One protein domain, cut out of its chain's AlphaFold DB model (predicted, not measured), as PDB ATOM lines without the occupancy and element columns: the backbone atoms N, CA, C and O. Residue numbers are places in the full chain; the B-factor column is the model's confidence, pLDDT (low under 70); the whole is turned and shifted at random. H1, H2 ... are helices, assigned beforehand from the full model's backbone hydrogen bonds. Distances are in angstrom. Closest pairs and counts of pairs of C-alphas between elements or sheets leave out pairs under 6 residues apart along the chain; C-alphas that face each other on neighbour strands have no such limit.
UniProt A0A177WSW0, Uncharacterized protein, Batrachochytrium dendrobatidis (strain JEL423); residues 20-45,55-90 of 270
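What this domain is: This is residues 20 to 45 and 55 to 90 of the 270 residues of an uncharacterized protein of Batrachochytrium dendrobatidis (strain JEL423) (UniProt A0A177WSW0). One long helix, H1, runs through a loose, open ring of three short helices, H2, H3 and H4, round its later half; residues 20 to 28 of H1 stick out. The printed part has 62 residues with four named helices, H1 to H4 in chain order: all helix. It is compact, radius of gyration of the C-alphas 12.0 A, spanning 38 by 27 by 26 A.

How they stand to each other: H1, residues 20 to 42, touches H4, residues 84 to 88, with residues 34 to 39 alone; closest are the C-alphas of Ala 35 and Leu 87, 5.3 A. H2, residues 63 to 70, and H3, residues 73 to 81, are close but not clearly touching; closest are the C-alphas of Trp 69 and Tyr 75, 6.2 A. In these four helices every O i to N i+4 pair is within hydrogen-bond range.

Where its parts are: H1 runs 32.4 A from C-alpha 20 at (5.336, 17.044, -53.739); H2 measures 10.3 A, H3 12.5 A, and H4 6.7 A, ending at C-alpha 88 (27.011, 3.107, -53.572).

The domain as a whole: Residues 46 to 54 are not printed; C-alphas 45 and 55 are 11.3 A apart. Residues 44, 45, 55 and 88 have pLDDT under 70.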
ATOM      1  N   GLU A  20       4.785  18.386 -53.518       78.88
ATOM      2  CA  GLU A  20       5.336  17.044 -53.739       78.88
ATOM      3  C   GLU A  20       6.509  17.039 -54.733       78.88
ATOM      4  O   GLU A  20       7.516  16.383 -54.483       78.88
ATOM      5  N   ASP A  21       6.454  17.839 -55.804       78.00
ATOM      6  CA  ASP A  21       7.603  18.032 -56.706       78.00
ATOM      7  C   ASP A  21       8.780  18.710 -55.979       78.00
ATOM      8  O   ASP A  21       9.931  18.299 -56.129       78.00
ATOM      9  N   ILE A  22       8.508  19.696 -55.115       83.25
ATOM     10  CA  ILE A  22       9.534  20.334 -54.273       83.25
ATOM     11  C   ILE A  22      10.132  19.321 -53.284       83.25
ATOM     12  O   ILE A  22      11.357  19.266 -53.140       83.25
ATOM     13  N   ARG A  23       9.297  18.500 -52.632       86.75
ATOM     14  CA  ARG A  23       9.730  17.429 -51.720       86.75
ATOM     15  C   ARG A  23      10.613  16.408 -52.435       86.75
ATOM     16  O   ARG A  23      11.709  16.143 -51.954       86.75
ATOM     17  N   SER A  24      10.186  15.927 -53.599       83.31
ATOM     18  CA  SER A  24      10.932  14.985 -54.440       83.31
ATOM     19  C   SER A  24      12.290  15.552 -54.878       83.31
ATOM     20  O   SER A  24      13.331  14.929 -54.661       83.31
ATOM     21  N   ARG A  25      12.336  16.791 -55.387       82.06
ATOM     22  CA  ARG A  25      13.603  17.457 -55.758       82.06
ATOM     23  C   ARG A  25      14.541  17.638 -54.563       82.06
ATOM     24  O   ARG A  25      15.755  17.487 -54.711       82.06
ATOM     25  N   PHE A  26      13.998  17.943 -53.385       85.69
ATOM     26  CA  PHE A  26      14.779  18.073 -52.157       85.69
ATOM     27  C   PHE A  26      15.287  16.720 -51.636       85.69
ATOM     28  O   PHE A  26      16.437  16.630 -51.213       85.69
ATOM     29  N   GLU A  27      14.487  15.657 -51.728       85.88
ATOM     30  CA  GLU A  27      14.897  14.285 -51.412       85.88
ATOM     31  C   GLU A  27      16.036  13.819 -52.328       85.88
ATOM     32  O   GLU A  27      17.052  13.315 -51.846       85.88
ATOM     33  N   VAL A  28      15.920  14.065 -53.636       84.31
ATOM     34  CA  VAL A  28      16.959  13.765 -54.634       84.31
ATOM     35  C   VAL A  28      18.251  14.548 -54.355       84.31
ATOM     36  O   VAL A  28      19.339  13.973 -54.448       84.31
ATOM     37  N   TYR A  29      18.149  15.824 -53.962       88.19
ATOM     38  CA  TYR A  29      19.285  16.654 -53.539       88.19
ATOM     39  C   TYR A  29      19.961  16.124 -52.270       88.19
ATOM     40  O   TYR A  29      21.173  15.903 -52.267       88.19
ATOM     41  N   LEU A  30      19.193  15.880 -51.203       89.06
ATOM     42  CA  LEU A  30      19.729  15.357 -49.947       89.06
ATOM     43  C   LEU A  30      20.375  13.988 -50.148       89.06
ATOM     44  O   LEU A  30      21.473  13.746 -49.661       89.06
ATOM     45  N   THR A  31      19.730  13.095 -50.889       86.81
ATOM     46  CA  THR A  31      20.218  11.728 -51.081       86.81
ATOM     47  C   THR A  31      21.553  11.704 -51.837       86.81
ATOM     48  O   THR A  31      22.469  10.980 -51.442       86.81
ATOM     49  N   GLN A  32      21.721  12.554 -52.855       87.06
ATOM     50  CA  GLN A  32      22.998  12.708 -53.564       87.06
ATOM     51  C   GLN A  32      24.069  13.429 -52.731       87.06
ATOM     52  O   GLN A  32      25.243  13.048 -52.787       87.06
ATOM     53  N   MET A  33      23.690  14.398 -51.891       89.38
ATOM     54  CA  MET A  33      24.595  15.022 -50.918       89.38
ATOM     55  C   MET A  33      25.160  13.972 -49.949       89.38
ATOM     56  O   MET A  33      26.372  13.884 -49.751       89.38
ATOM     57  N   LEU A  34      24.283  13.135 -49.390       89.12
ATOM     58  CA  LEU A  34      24.627  12.053 -48.467       89.12
ATOM     59  C   LEU A  34      25.527  10.994 -49.129       89.12
ATOM     60  O   LEU A  34      26.514  10.565 -48.527       89.12
ATOM     61  N   ALA A  35      25.239  10.619 -50.382       86.69
ATOM     62  CA  ALA A  35      26.094   9.732 -51.171       86.69
ATOM     63  C   ALA A  35      27.484  10.348 -51.430       86.69
ATOM     64  O   ALA A  35      28.498   9.672 -51.259       86.69
ATOM     65  N   SER A  36      27.551  11.643 -51.756       88.06
ATOM     66  CA  SER A  36      28.806  12.372 -52.002       88.06
ATOM     67  C   SER A  36      29.687  12.469 -50.752       88.06
ATOM     68  O   SER A  36      30.893  12.222 -50.827       88.06
ATOM     69  N   VAL A  37      29.096  12.769 -49.588       88.50
ATOM     70  CA  VAL A  37      29.812  12.798 -48.297       88.50
ATOM     71  C   VAL A  37      30.351  11.409 -47.950       88.50
ATOM     72  O   VAL A  37      31.534  11.271 -47.632       88.50
ATOM     73  N   LYS A  38      29.530  10.358 -48.095       85.94
ATOM     74  CA  LYS A  38      29.971   8.975 -47.859       85.94
ATOM     75  C   LYS A  38      31.077   8.543 -48.819       85.94
ATOM     76  O   LYS A  38      32.056   7.947 -48.383       85.94
ATOM     77  N   TYR A  39      30.970   8.901 -50.097       84.38
ATOM     78  CA  TYR A  39      32.020   8.648 -51.080       84.38
ATOM     79  C   TYR A  39      33.341   9.307 -50.665       84.38
ATOM     80  O   TYR A  39      34.383   8.658 -50.720       84.38
ATOM     81  N   ASN A  40      33.325  10.567 -50.211       83.81
ATOM     82  CA  ASN A  40      34.539  11.273 -49.780       83.81
ATOM     83  C   ASN A  40      35.159  10.651 -48.510       83.81
ATOM     84  O   ASN A  40      36.385  10.532 -48.439       83.81
ATOM     85  N   HIS A  41      34.320  10.201 -47.570       83.44
ATOM     86  CA  HIS A  41      34.721   9.460 -46.369       83.44
ATOM     87  C   HIS A  41      35.367   8.102 -46.703       83.44
ATOM     88  O   HIS A  41      36.451   7.794 -46.208       83.44
ATOM     89  N   ASP A  42      34.736   7.307 -47.569       79.75
ATOM     90  CA  ASP A  42      35.205   5.960 -47.913       79.75
ATOM     91  C   ASP A  42      36.403   5.996 -48.894       79.75
ATOM     92  O   ASP A  42      37.285   5.133 -48.834       79.75
ATOM     93  N   THR A  43      36.523   7.040 -49.731       72.25
ATOM     94  CA  THR A  43      37.727   7.327 -50.543       72.25
ATOM     95  C   THR A  43      38.827   8.027 -49.740       72.25
ATOM     96  O   THR A  43      39.260   9.154 -50.021       72.25
ATOM     97  N   LEU A  44      39.343   7.308 -48.742       62.97
ATOM     98  CA  LEU A  44      40.629   7.621 -48.124       62.97
ATOM     99  C   LEU A  44      41.770   7.481 -49.154       62.97
ATOM    100  O   LEU A  44      41.756   6.561 -49.975       62.97
ATOM    101  N   PRO A  45      42.806   8.343 -49.099       58.38
ATOM    102  CA  PRO A  45      43.900   8.346 -50.077       58.38
ATOM    103  C   PRO A  45      44.746   7.060 -50.067       58.38
ATOM    104  O   PRO A  45      45.501   6.823 -51.001       58.38
ATOM    105  N   LEU A  55      37.895  12.403 -56.948       68.69
ATOM    106  CA  LEU A  55      36.854  13.337 -57.368       68.69
ATOM    107  C   LEU A  55      36.170  13.878 -56.108       68.69
ATOM    108  O   LEU A  55      35.714  13.099 -55.270       68.69
ATOM    109  N   ASP A  56      36.155  15.201 -55.942       77.50
ATOM    110  CA  ASP A  56      35.580  15.854 -54.763       77.50
ATOM    111  C   ASP A  56      34.159  16.358 -55.031       77.50
ATOM    112  O   ASP A  56      33.907  17.554 -55.187       77.50
ATOM    113  N   TYR A  57      33.222  15.415 -55.042       81.75
ATOM    114  CA  TYR A  57      31.791  15.675 -55.202       81.75
ATOM    115  C   TYR A  57      31.163  16.483 -54.053       81.75
ATOM    116  O   TYR A  57      30.037  16.950 -54.178       81.75
ATOM    117  N   VAL A  58      31.856  16.643 -52.918       85.25
ATOM    118  CA  VAL A  58      31.328  17.380 -51.754       85.25
ATOM    119  C   VAL A  58      31.514  18.887 -51.939       85.25
ATOM    120  O   VAL A  58      30.668  19.663 -51.498       85.25
ATOM    121  N   SER A  59      32.558  19.298 -52.668       84.06
ATOM    122  CA  SER A  59      32.831  20.703 -53.016       84.06
ATOM    123  C   SER A  59      31.696  21.400 -53.784       84.06
ATOM    124  O   SER A  59      31.598  22.625 -53.762       84.06
ATOM    125  N   GLU A  60      30.816  20.622 -54.418       81.19
ATOM    126  CA  GLU A  60      29.642  21.079 -55.171       81.19
ATOM    127  C   GLU A  60      28.471  21.512 -54.264       81.19
ATOM    128  O   GLU A  60      27.509  22.127 -54.727       81.19
ATOM    129  N   TYR A  61      28.546  21.194 -52.968       86.00
ATOM    130  CA  TYR A  61      27.524  21.468 -51.960       86.00
ATOM    131  C   TYR A  61      27.938  22.614 -51.022       86.00
ATOM    132  O   TYR A  61      29.063  23.117 -51.045       86.00
ATOM    133  N   HIS A  62      27.023  23.054 -50.151       86.31
ATOM    134  CA  HIS A  62      27.309  24.128 -49.198       86.31
ATOM    135  C   HIS A  62      28.247  23.653 -48.068       86.31
ATOM    136  O   HIS A  62      27.808  23.281 -46.978       86.31
ATOM    137  N   MET A  63      29.557  23.694 -48.328       88.06
ATOM    138  CA  MET A  63      30.621  23.210 -47.434       88.06
ATOM    139  C   MET A  63      30.525  23.651 -45.957       88.06
ATOM    140  O   MET A  63      30.825  22.821 -45.097       88.06
ATOM    141  N   PRO A  64      30.120  24.891 -45.600       89.50
ATOM    142  CA  PRO A  64      29.916  25.271 -44.200       89.50
ATOM    143  C   PRO A  64      28.833  24.442 -43.496       89.50
ATOM    144  O   PRO A  64      29.033  24.037 -42.352       89.50
ATOM    145  N   PHE A  65      27.724  24.139 -44.182       89.62
ATOM    146  CA  PHE A  65      26.680  23.259 -43.654       89.62
ATOM    147  C   PHE A  65      27.173  21.817 -43.536       89.62
ATOM    148  O   PHE A  65      26.974  21.223 -42.483       89.62
ATOM    149  N   ILE A  66      27.866  21.285 -44.554       91.12
ATOM    150  CA  ILE A  66      28.420  19.920 -44.499       91.12
ATOM    151  C   ILE A  66      29.315  19.759 -43.267       91.12
ATOM    152  O   ILE A  66      29.055  18.888 -42.445       91.12
ATOM    153  N   LYS A  67      30.284  20.661 -43.061       90.25
ATOM    154  CA  LYS A  67      31.198  20.611 -41.906       90.25
ATOM    155  C   LYS A  67      30.479  20.748 -40.560       90.25
ATOM    156  O   LYS A  67      30.851  20.089 -39.592       90.25
ATOM    157  N   ALA A  68      29.461  21.608 -40.478       90.75
ATOM    158  CA  ALA A  68      28.660  21.766 -39.264       90.75
ATOM    159  C   ALA A  68      27.782  20.533 -38.981       90.75
ATOM    160  O   ALA A  68      27.577  20.172 -37.823       90.75
ATOM    161  N   TRP A  69      27.287  19.872 -40.030       92.00
ATOM    162  CA  TRP A  69      26.510  18.642 -39.933       92.00
ATOM    163  C   TRP A  69      27.388  17.434 -39.578       92.00
ATOM    164  O   TRP A  69      27.022  16.695 -38.667       92.00
ATOM    165  N   GLU A  70      28.566  17.281 -40.189       91.56
ATOM    166  CA  GLU A  70      29.571  16.258 -39.845       91.56
ATOM    167  C   GLU A  70      29.982  16.321 -38.363       91.56
ATOM    168  O   GLU A  70      30.180  15.293 -37.717       91.56
ATOM    169  N   ALA A  71      30.038  17.526 -37.789       92.00
ATOM    170  CA  ALA A  71      30.313  17.743 -36.367       92.00
ATOM    171  C   ALA A  71      29.123  17.436 -35.426       92.00
ATOM    172  O   ALA A  71      29.277  17.540 -34.210       92.00
ATOM    173  N   SER A  72      27.942  17.085 -35.949       92.88
ATOM    174  CA  SER A  72      26.714  16.874 -35.163       92.88
ATOM    175  C   SER A  72      26.448  15.402 -34.820       92.88
ATOM    176  O   SER A  72      26.802  14.490 -35.572       92.88
ATOM    177  N   ASP A  73      25.734  15.147 -33.721       93.44
ATOM    178  CA  ASP A  73      25.305  13.792 -33.326       93.44
ATOM    179  C   ASP A  73      24.436  13.104 -34.397       93.44
ATOM    180  O   ASP A  73      24.448  11.877 -34.536       93.44
ATOM    181  N   SER A  74      23.712  13.892 -35.201       88.44
ATOM    182  CA  SER A  74      22.899  13.406 -36.320       88.44
ATOM    183  C   SER A  74      23.743  12.711 -37.390       88.44
ATOM    184  O   SER A  74      23.321  11.680 -37.912       88.44
ATOM    185  N   TYR A  75      24.939  13.227 -37.693       91.38
ATOM    186  CA  TYR A  75      25.868  12.597 -38.637       91.38
ATOM    187  C   TYR A  75      26.436  11.289 -38.085       91.38
ATOM    188  O   TYR A  75      26.439  10.278 -38.783       91.38
ATOM    189  N   HIS A  76      26.837  11.272 -36.812       91.19
ATOM    190  CA  HIS A  76      27.333  10.066 -36.141       91.19
ATOM    191  C   HIS A  76      26.268   8.959 -36.106       91.19
ATOM    192  O   HIS A  76      26.548   7.801 -36.429       91.19
ATOM    193  N   THR A  77      25.024   9.329 -35.789       91.75
ATOM    194  CA  THR A  77      23.871   8.420 -35.815       91.75
ATOM    195  C   THR A  77      23.634   7.890 -37.229       91.75
ATOM    196  O   THR A  77      23.589   6.676 -37.424       91.75
ATOM    197  N   TRP A  78      23.563   8.777 -38.229       90.06
ATOM    198  CA  TRP A  78      23.403   8.403 -39.635       90.06
ATOM    199  C   TRP A  78      24.501   7.440 -40.104       90.06
ATOM    200  O   TRP A  78      24.178   6.365 -40.604       90.06
ATOM    201  N   MET A  79      25.776   7.746 -39.852       87.56
ATOM    202  CA  MET A  79      26.916   6.910 -40.252       87.56
ATOM    203  C   MET A  79      26.880   5.507 -39.619       87.56
ATOM    204  O   MET A  79      27.322   4.542 -40.240       87.56
ATOM    205  N   SER A  80      26.326   5.367 -38.408       87.94
ATOM    206  CA  SER A  80      26.177   4.061 -37.741       87.94
ATOM    207  C   SER A  80      25.014   3.203 -38.260       87.94
ATOM    208  O   SER A  80      25.045   1.984 -38.095       87.94
ATOM    209  N   VAL A  81      24.001   3.820 -38.877       87.81
ATOM    210  CA  VAL A  81      22.779   3.147 -39.364       87.81
ATOM    211  C   VAL A  81      22.803   2.941 -40.883       87.81
ATOM    212  O   VAL A  81      22.172   2.015 -41.389       87.81
ATOM    213  N   VAL A  82      23.508   3.796 -41.627       83.94
ATOM    214  CA  VAL A  82      23.424   3.843 -43.088       83.94
ATOM    215  C   VAL A  82      24.219   2.727 -43.764       83.94
ATOM    216  O   VAL A  82      25.455   2.708 -43.762       83.94
ATOM    217  N   ASP A  83      23.496   1.824 -44.424       78.88
ATOM    218  CA  ASP A  83      24.081   0.712 -45.170       78.88
ATOM    219  C   ASP A  83      25.079   1.205 -46.235       78.88
ATOM    220  O   ASP A  83      24.901   2.253 -46.872       78.88
ATOM    221  N   LYS A  84      26.194   0.485 -46.375       71.12
ATOM    222  CA  LYS A  84      27.285   0.810 -47.303       71.12
ATOM    223  C   LYS A  84      26.821   0.697 -48.744       71.12
ATOM    224  O   LYS A  84      27.041   1.633 -49.512       71.12
ATOM    225  N   ASP A  85      26.095  -0.363 -49.059       72.75
ATOM    226  CA  ASP A  85      25.748  -0.698 -50.437       72.75
ATOM    227  C   ASP A  85      24.588   0.179 -50.948       72.75
ATOM    228  O   ASP A  85      24.589   0.612 -52.102       72.75
ATOM    229  N   ALA A  86      23.659   0.559 -50.060       72.38
ATOM    230  CA  ALA A  86      22.504   1.404 -50.379       72.38
ATOM    231  C   ALA A  86      22.869   2.778 -50.977       72.38
ATOM    232  O   ALA A  86      22.130   3.293 -51.813       72.38
ATOM    233  N   LEU A  87      24.002   3.365 -50.573       73.38
ATOM    234  CA  LEU A  87      24.476   4.654 -51.098       73.38
ATOM    235  C   LEU A  87      25.501   4.521 -52.233       73.38
ATOM    236  O   LEU A  87      25.664   5.471 -52.988       73.38
ATOM    237  N   GLN A  88      26.145   3.361 -52.408       69.75
ATOM    238  CA  GLN A  88      27.011   3.107 -53.572       69.75
ATOM    239  C   GLN A  88      26.214   2.943 -54.875       69.75
ATOM    240  O   GLN A  88      26.738   3.196 -55.956       69.75
ATOM    241  N   MET A  89      24.939   2.555 -54.777       73.06
ATOM    242  CA  MET A  89      24.004   2.524 -55.908       73.06
ATOM    243  C   MET A  89      23.646   3.929 -56.435       73.06
ATOM    244  O   MET A  89      23.095   4.057 -57.529       73.06
ATOM    245  N   ILE A  90      23.941   4.982 -55.669       76.62
ATOM    246  CA  ILE A  90      23.563   6.363 -55.969       76.62
ATOM    247  C   ILE A  90      24.789   7.096 -56.508       76.62
ATOM    248  O   ILE A  90      25.840   7.113 -55.873       76.62
TER     249      ILE A  90